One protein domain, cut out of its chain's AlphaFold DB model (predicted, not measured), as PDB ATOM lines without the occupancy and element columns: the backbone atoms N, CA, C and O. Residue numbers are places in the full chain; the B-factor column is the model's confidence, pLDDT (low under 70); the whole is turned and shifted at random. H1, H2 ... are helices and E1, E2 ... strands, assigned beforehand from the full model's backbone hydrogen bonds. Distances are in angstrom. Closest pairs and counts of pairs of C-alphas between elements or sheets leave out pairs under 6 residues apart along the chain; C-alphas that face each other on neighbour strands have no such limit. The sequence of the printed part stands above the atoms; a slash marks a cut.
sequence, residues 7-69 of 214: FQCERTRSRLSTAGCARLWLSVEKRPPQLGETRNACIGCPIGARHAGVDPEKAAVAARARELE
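AT A GLANCE: This is residues 7 to 69 of the 214 residues of an uncharacterized protein of Rhodovarius sp. CCP-6 (UniProt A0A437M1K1). Short helices H2 and H3 pack on the longest helix, H1, which follows the hairpin E1 and E2; H4 reaches away from H3. The 63 printed residues, mostly helix, run E1, E2, H1, H2, H3, H4. The whole is compact, radius of gyration of the C-alphas 11.0 A, spanning 32 by 27 by 18 A.

HOW THE PARTS SIT: E1, residues 7 to 9, is antiparallel to E2, 14 to 17; N 7 and O 16, 2.9 A apart, are within hydrogen-bond range. H1, 18 to 30, touches H3, 46 to 51, closest at C-alphas 22 and 51, 5.0 A. H1 touches H2, 38 to 42, with residues 24 to 28 alone. H4, 56 to 67, touches H3 with residues 56 to 60 alone. Every O i to N i+4 pair is within range in H1, H3 and H4; H2 has 0 of 1, but 2 of 2 O i to N i+3.

IN THESE COORDINATES: E1 begins at C-alpha 7 (135.461, 158.197, 168.513); H4 ends at C-alpha 67 (145.118, 184.693, 164.693).

THE WHOLE: The printed part has no cut; no printed residue is under 70.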
ATOM      1  N   PHE A   7     134.104 158.131 167.978       94.62
ATOM      2  CA  PHE A   7     135.461 158.197 168.513       94.62
ATOM      3  C   PHE A   7     135.514 159.089 169.757       94.62
ATOM      4  O   PHE A   7     134.628 159.918 169.994       94.62
ATOM      5  N   GLN A   8     136.559 158.911 170.562       96.00
ATOM      6  CA  GLN A   8     136.835 159.764 171.712       96.00
ATOM      7  C   GLN A   8     137.635 160.991 171.254       96.00
ATOM      8  O   GLN A   8     138.770 160.866 170.804       96.00
ATOM      9  N   CYS A   9     137.053 162.186 171.354       95.31
ATOM     10  CA  CYS A   9     137.742 163.432 171.032       95.31
ATOM     11  C   CYS A   9     138.481 163.955 172.268       95.31
ATOM     12  O   CYS A   9     137.854 164.417 173.221       95.31
ATOM     13  N   GLU A  10     139.811 163.945 172.241       92.88
ATOM     14  CA  GLU A  10     140.640 164.428 173.355       92.88
ATOM     15  C   GLU A  10     140.503 165.941 173.586       92.88
ATOM     16  O   GLU A  10     140.483 166.403 174.726       92.88
ATOM     17  N   ARG A  11     140.321 166.718 172.509       91.06
ATOM     18  CA  ARG A  11     140.207 168.186 172.563       91.06
ATOM     19  C   ARG A  11     138.962 168.671 173.301       91.06
ATOM     20  O   ARG A  11     139.032 169.636 174.055       91.06
ATOM     21  N   THR A  12     137.823 168.020 173.075       91.12
ATOM     22  CA  THR A  12     136.547 168.354 173.731       91.12
ATOM     23  C   THR A  12     136.223 167.421 174.894       91.12
ATOM     24  O   THR A  12     135.215 167.627 175.564       91.12
ATOM     25  N   ARG A  13     137.059 166.397 175.126       92.75
ATOM     26  CA  ARG A  13     136.868 165.321 176.113       92.75
ATOM     27  C   ARG A  13     135.503 164.635 175.994       92.75
ATOM     28  O   ARG A  13     134.910 164.238 176.991       92.75
ATOM     29  N   SER A  14     134.995 164.511 174.770       92.38
ATOM     30  CA  SER A  14     133.660 163.975 174.492       92.38
ATOM     31  C   SER A  14     133.693 162.884 173.428       92.38
ATOM     32  O   SER A  14     134.528 162.900 172.522       92.38
ATOM     33  N   ARG A  15     132.757 161.936 173.527       95.31
ATOM     34  CA  ARG A  15     132.538 160.908 172.507       95.31
ATOM     35  C   ARG A  15     131.644 161.482 171.410       95.31
ATOM     36  O   ARG A  15     130.521 161.899 171.686       95.31
ATOM     37  N   LEU A  16     132.145 161.535 170.181       94.69
ATOM     38  CA  LEU A  16     131.473 162.167 169.044       94.69
ATOM     39  C   LEU A  16     131.403 161.201 167.867       94.69
ATOM     40  O   LEU A  16     132.301 160.384 167.681       94.69
ATOM     41  N   SER A  17     130.360 161.326 167.046       95.75
ATOM     42  CA  SER A  17     130.386 160.714 165.719       95.75
ATOM     43  C   SER A  17     131.302 161.503 164.781       95.75
ATOM     44  O   SER A  17     131.490 162.712 164.964       95.75
ATOM     45  N   THR A  18     131.843 160.853 163.750       95.44
ATOM     46  CA  THR A  18     132.653 161.515 162.705       95.44
ATOM     47  C   THR A  18     131.899 162.696 162.079       95.44
ATOM     48  O   THR A  18     132.397 163.824 162.055       95.44
ATOM     49  N   ALA A  19     130.628 162.487 161.717       94.56
ATOM     50  CA  ALA A  19     129.737 163.533 161.213       94.56
ATOM     51  C   ALA A  19     129.478 164.660 162.236       94.56
ATOM     52  O   ALA A  19     129.392 165.835 161.867       94.56
ATOM     53  N   GLY A  20     129.357 164.337 163.528       95.06
ATOM     54  CA  GLY A  20     129.198 165.329 164.596       95.06
ATOM     55  C   GLY A  20     130.441 166.207 164.769       95.06
ATOM     56  O   GLY A  20     130.327 167.428 164.886       95.06
ATOM     57  N   CYS A  21     131.629 165.600 164.708       95.88
ATOM     58  CA  CYS A  21     132.906 166.308 164.742       95.88
ATOM     59  C   CYS A  21     133.057 167.268 163.551       95.88
ATOM     60  O   CYS A  21     133.356 168.447 163.757       95.88
ATOM     61  N   ALA A  22     132.755 166.802 162.333       95.56
ATOM     62  CA  ALA A  22     132.770 167.630 161.128       95.56
ATOM     63  C   ALA A  22     131.838 168.848 161.253       95.56
ATOM     64  O   ALA A  22     132.233 169.977 160.963       95.56
ATOM     65  N   ARG A  23     130.608 168.651 161.754       95.38
ATOM     66  CA  ARG A  23     129.647 169.747 161.974       95.38
ATOM     67  C   ARG A  23     130.138 170.763 163.001       95.38
ATOM     68  O   ARG A  23     129.966 171.961 162.781       95.38
ATOM     69  N   LEU A  24     130.735 170.314 164.106       94.75
ATOM     70  CA  LEU A  24     131.299 171.219 165.112       94.75
ATOM     71  C   LEU A  24     132.423 172.068 164.515       94.75
ATOM     72  O   LEU A  24     132.404 173.286 164.693       94.75
ATOM     73  N   TRP A  25     133.339 171.448 163.768       95.06
ATOM     74  CA  TRP A  25     134.422 172.148 163.077       95.06
ATOM     75  C   TRP A  25     133.886 173.173 162.062       95.06
ATOM     76  O   TRP A  25     134.191 174.358 162.166       95.06
ATOM     77  N   LEU A  26     132.963 172.774 161.180       93.81
ATOM     78  CA  LEU A  26     132.321 173.683 160.218       93.81
ATOM     79  C   LEU A  26     131.552 174.830 160.893       93.81
ATOM     80  O   LEU A  26     131.429 175.918 160.330       93.81
ATOM     81  N   SER A  27     131.003 174.609 162.091       93.06
ATOM     82  CA  SER A  27     130.296 175.662 162.825       93.06
ATOM     83  C   SER A  27     131.230 176.788 163.273       93.06
ATOM     84  O   SER A  27     130.804 177.941 163.280       93.06
ATOM     85  N   VAL A  28     132.484 176.455 163.596       90.12
ATOM     86  CA  VAL A  28     133.535 177.417 163.957       90.12
ATOM     87  C   VAL A  28     133.977 178.209 162.733       90.12
ATOM     88  O   VAL A  28     134.089 179.428 162.810       90.12
ATOM     89  N   GLU A  29     134.135 177.536 161.590       86.38
ATOM     90  CA  GLU A  29     134.462 178.186 160.315       86.38
ATOM     91  C   GLU A  29     133.402 179.213 159.894       86.38
ATOM     92  O   GLU A  29     133.730 180.288 159.398       86.38
ATOM     93  N   LYS A  30     132.119 178.908 160.124       86.12
ATOM     94  CA  LYS A  30     131.005 179.821 159.818       86.12
ATOM     95  C   LYS A  30     130.888 180.974 160.806       86.12
ATOM     96  O   LYS A  30     130.511 182.081 160.425       86.12
ATOM     97  N   ARG A  31     131.109 180.699 162.090       83.19
ATOM     98  CA  ARG A  31     130.983 181.682 163.162       83.19
ATOM     99  C   ARG A  31     132.034 181.394 164.229       83.19
ATOM    100  O   ARG A  31     131.872 180.411 164.959       83.19
ATOM    101  N   PRO A  32     133.026 182.285 164.384       78.00
ATOM    102  CA  PRO A  32     133.995 182.172 165.457       78.00
ATOM    103  C   PRO A  32     133.292 182.048 166.820       78.00
ATOM    104  O   PRO A  32     132.348 182.806 167.089       78.00
ATOM    105  N   PRO A  33     133.693 181.075 167.655       82.56
ATOM    106  CA  PRO A  33     133.191 180.948 169.017       82.56
ATOM    107  C   PRO A  33     133.600 182.160 169.864       82.56
ATOM    108  O   PRO A  33     134.644 182.769 169.637       82.56
ATOM    109  N   GLN A  34     132.783 182.512 170.854       76.00
ATOM    110  CA  GLN A  34     133.167 183.480 171.882       76.00
ATOM    111  C   GLN A  34     134.161 182.856 172.872       76.00
ATOM    112  O   GLN A  34     134.241 181.631 173.012       76.00
ATOM    113  N   LEU A  35     134.896 183.703 173.598       70.44
ATOM    114  CA  LEU A  35     135.764 183.271 174.697       70.44
ATOM    115  C   LEU A  35     134.998 182.385 175.692       70.44
ATOM    116  O   LEU A  35     133.922 182.746 176.160       70.44
ATOM    117  N   GLY A  36     135.569 181.222 176.008       73.81
ATOM    118  CA  GLY A  36     134.989 180.256 176.947       73.81
ATOM    119  C   GLY A  36     134.010 179.248 176.334       73.81
ATOM    120  O   GLY A  36     133.651 178.285 177.004       73.81
ATOM    121  N   GLU A  37     133.610 179.388 175.064       84.25
ATOM    122  CA  GLU A  37     132.829 178.342 174.393       84.25
ATOM    123  C   GLU A  37     133.672 177.074 174.162       84.25
ATOM    124  O   GLU A  37     134.805 177.145 173.682       84.25
ATOM    125  N   THR A  38     133.096 175.889 174.382       85.06
ATOM    126  CA  THR A  38     133.767 174.588 174.161       85.06
ATOM    127  C   THR A  38     134.287 174.420 172.731       85.06
ATOM    128  O   THR A  38     135.288 173.750 172.485       85.06
ATOM    129  N   ARG A  39     133.626 175.070 171.766       89.31
ATOM    130  CA  ARG A  39     133.984 175.024 170.342       89.31
ATOM    131  C   ARG A  39     135.298 175.738 170.019       89.31
ATOM    132  O   ARG A  39     135.826 175.507 168.937       89.31
ATOM    133  N   ASN A  40     135.869 176.523 170.940       87.75
ATOM    134  CA  ASN A  40     137.218 177.082 170.779       87.75
ATOM    135  C   ASN A  40     138.260 175.986 170.515       87.75
ATOM    136  O   ASN A  40     139.147 176.164 169.686       87.75
ATOM    137  N   ALA A  41     138.101 174.808 171.128       90.56
ATOM    138  CA  ALA A  41     138.997 173.673 170.910       90.56
ATOM    139  C   ALA A  41     138.974 173.145 169.457       90.56
ATOM    140  O   ALA A  41     139.895 172.448 169.026       90.56
ATOM    141  N   CYS A  42     137.934 173.470 168.683       92.88
ATOM    142  CA  CYS A  42     137.782 173.029 167.300       92.88
ATOM    143  C   CYS A  42     138.460 173.962 166.281       92.88
ATOM    144  O   CYS A  42     138.563 173.573 165.118       92.88
ATOM    145  N   ILE A  43     138.950 175.141 166.685       88.88
ATOM    146  CA  ILE A  43     139.661 176.065 165.787       88.88
ATOM    147  C   ILE A  43     140.914 175.368 165.232       88.88
ATOM    148  O   ILE A  43     141.714 174.804 165.985       88.88
ATOM    149  N   GLY A  44     141.036 175.335 163.899       88.81
ATOM    150  CA  GLY A  44     142.172 174.720 163.200       88.81
ATOM    151  C   GLY A  44     142.377 173.227 163.483       88.81
ATOM    152  O   GLY A  44     143.476 172.716 163.297       88.81
ATOM    153  N   CYS A  45     141.363 172.513 163.991       93.12
ATOM    154  CA  CYS A  45     141.520 171.110 164.376       93.12
ATOM    155  C   CYS A  45     141.737 170.204 163.145       93.12
ATOM    156  O   CYS A  45     140.828 170.111 162.314       93.12
ATOM    157  N   PRO A  46     142.859 169.459 163.048       94.00
ATOM    158  CA  PRO A  46     143.142 168.614 161.885       94.00
ATOM    159  C   PRO A  46     142.197 167.408 161.784       94.00
ATOM    160  O   PRO A  46     141.891 166.948 160.689       94.00
ATOM    161  N   ILE A  47     141.696 166.897 162.914       95.00
ATOM    162  CA  ILE A  47     140.716 165.797 162.939       95.00
ATOM    163  C   ILE A  47     139.369 166.280 162.390       95.00
ATOM    164  O   ILE A  47     138.777 165.627 161.534       95.00
ATOM    165  N   GLY A  48     138.913 167.450 162.849       95.06
ATOM    166  CA  GLY A  48     137.676 168.068 162.371       95.06
ATOM    167  C   GLY A  48     137.723 168.386 160.877       95.06
ATOM    168  O   GLY A  48     136.764 168.085 160.173       95.06
ATOM    169  N   ALA A  49     138.858 168.906 160.395       95.25
ATOM    170  CA  ALA A  49     139.095 169.153 158.974       95.25
ATOM    171  C   ALA A  49     139.008 167.857 158.148       95.25
ATOM    172  O   ALA A  49     138.227 167.806 157.199       95.25
ATOM    173  N   ARG A  50     139.697 166.779 158.566       95.69
ATOM    174  CA  ARG A  50     139.614 165.465 157.895       95.69
ATOM    175  C   ARG A  50     138.185 164.943 157.818       95.69
ATOM    176  O   ARG A  50     137.733 164.575 156.740       95.69
ATOM    177  N   HIS A  51     137.454 164.953 158.934       95.62
ATOM    178  CA  HIS A  51     136.059 164.502 158.950       95.62
ATOM    179  C   HIS A  51     135.129 165.390 158.108       95.62
ATOM    180  O   HIS A  51     134.087 164.922 157.656       95.62
ATOM    181  N   ALA A  52     135.485 166.658 157.891       94.81
ATOM    182  CA  ALA A  52     134.763 167.573 157.013       94.81
ATOM    183  C   ALA A  52     135.195 167.481 155.535       94.81
ATOM    184  O   ALA A  52     134.667 168.231 154.715       94.81
ATOM    185  N   GLY A  53     136.140 166.598 155.188       94.69
ATOM    186  CA  GLY A  53     136.677 166.473 153.829       94.69
ATOM    187  C   GLY A  53     137.585 167.633 153.412       94.69
ATOM    188  O   GLY A  53     137.775 167.870 152.222       94.69
ATOM    189  N   VAL A  54     138.126 168.380 154.376       94.06
ATOM    190  CA  VAL A  54     139.041 169.500 154.145       94.06
ATOM    191  C   VAL A  54     140.467 169.066 154.461       94.06
ATOM    192  O   VAL A  54     140.723 168.407 155.469       94.06
ATOM    193  N   ASP A  55     141.402 169.476 153.608       94.12
ATOM    194  CA  ASP A  55     142.835 169.287 153.818       94.12
ATOM    195  C   ASP A  55     143.284 169.926 155.156       94.12
ATOM    196  O   ASP A  55     143.147 171.146 155.333       94.12
ATOM    197  N   PRO A  56     143.808 169.131 156.112       91.19
ATOM    198  CA  PRO A  56     144.228 169.617 157.423       91.19
ATOM    199  C   PRO A  56     145.313 170.684 157.376       91.19
ATOM    200  O   PRO A  56     145.316 171.567 158.234       91.19
ATOM    201  N   GLU A  57     146.215 170.632 156.395       90.31
ATOM    202  CA  GLU A  57     147.282 171.627 156.273       90.31
ATOM    203  C   GLU A  57     146.702 172.981 155.875       90.31
ATOM    204  O   GLU A  57     146.975 173.998 156.518       90.31
ATOM    205  N   LYS A  58     145.795 172.992 154.891       87.19
ATOM    206  CA  LYS A  58     145.069 174.207 154.489       87.19
ATOM    207  C   LYS A  58     144.231 174.766 155.635       87.19
ATOM    208  O   LYS A  58     144.224 175.979 155.853       87.19
ATOM    209  N   ALA A  59     143.561 173.900 156.396       86.56
ATOM    210  CA  ALA A  59     142.795 174.307 157.572       86.56
ATOM    211  C   ALA A  59     143.686 174.929 158.664       86.56
ATOM    212  O   ALA A  59     143.309 175.936 159.265       86.56
ATOM    213  N   ALA A  60     144.875 174.368 158.904       84.44
ATOM    214  CA  ALA A  60     145.826 174.897 159.878       84.44
ATOM    215  C   ALA A  60     146.385 176.266 159.457       84.44
ATOM    216  O   ALA A  60     146.457 177.180 160.280       84.44
ATOM    217  N   VAL A  61     146.730 176.440 158.177       85.12
ATOM    218  CA  VAL A  61     147.180 177.732 157.633       85.12
ATOM    219  C   VAL A  61     146.080 178.788 157.754       85.12
ATOM    220  O   VAL A  61     146.342 179.891 158.231       85.12
ATOM    221  N   ALA A  62     144.839 178.450 157.394       81.56
ATOM    222  CA  ALA A  62     143.704 179.363 157.522       81.56
ATOM    223  C   ALA A  62     143.430 179.759 158.984       81.56
ATOM    224  O   ALA A  62     143.140 180.921 159.265       81.56
ATOM    225  N   ALA A  63     143.558 178.819 159.924       81.62
ATOM    226  CA  ALA A  63     143.416 179.103 161.349       81.62
ATOM    227  C   ALA A  63     144.501 180.065 161.857       81.62
ATOM    228  O   ALA A  63     144.168 181.054 162.503       81.62
ATOM    229  N   ARG A  64     145.772 179.843 161.493       81.06
ATOM    230  CA  ARG A  64     146.881 180.754 161.833       81.06
ATOM    231  C   ARG A  64     146.698 182.144 161.233       81.06
ATOM    232  O   ARG A  64     146.939 183.141 161.901       81.06
ATOM    233  N   ALA A  65     146.229 182.231 159.989       77.38
ATOM    234  CA  ALA A  65     145.949 183.519 159.361       77.38
ATOM    235  C   ALA A  65     144.891 184.322 160.142       77.38
ATOM    236  O   ALA A  65     145.019 185.538 160.262       77.38
ATOM    237  N   ARG A  66     143.886 183.652 160.729       76.25
ATOM    238  CA  ARG A  66     142.877 184.301 161.586       76.25
ATOM    239  C   ARG A  66     143.429 184.817 162.910       76.25
ATOM    240  O   ARG A  66     142.909 185.801 163.417       76.25
ATOM    241  N   GLU A  67     144.467 184.197 163.466       74.12
ATOM    242  CA  GLU A  67     145.118 184.693 164.693       74.12
ATOM    243  C   GLU A  67     145.765 186.068 164.484       74.12
ATOM    244  O   GLU A  67     145.900 186.844 165.428       74.12
ATOM    245  N   LEU A  68     146.121 186.391 163.237       76.69
ATOM    246  CA  LEU A  68     146.687 187.682 162.849       76.69
ATOM    247  C   LEU A  68     145.616 188.727 162.499       76.69
ATOM    248  O   LEU A  68     145.946 189.898 162.302       76.69
ATOM    249  N   GLU A  69     144.337 188.343 162.399       81.25
ATOM    250  CA  GLU A  69     143.272 189.287 162.070       81.25
ATOM    251  C   GLU A  69     142.985 190.225 163.250       81.25
ATOM    252  O   GLU A  69     142.879 189.789 164.401       81.25
TER     253      GLU A  69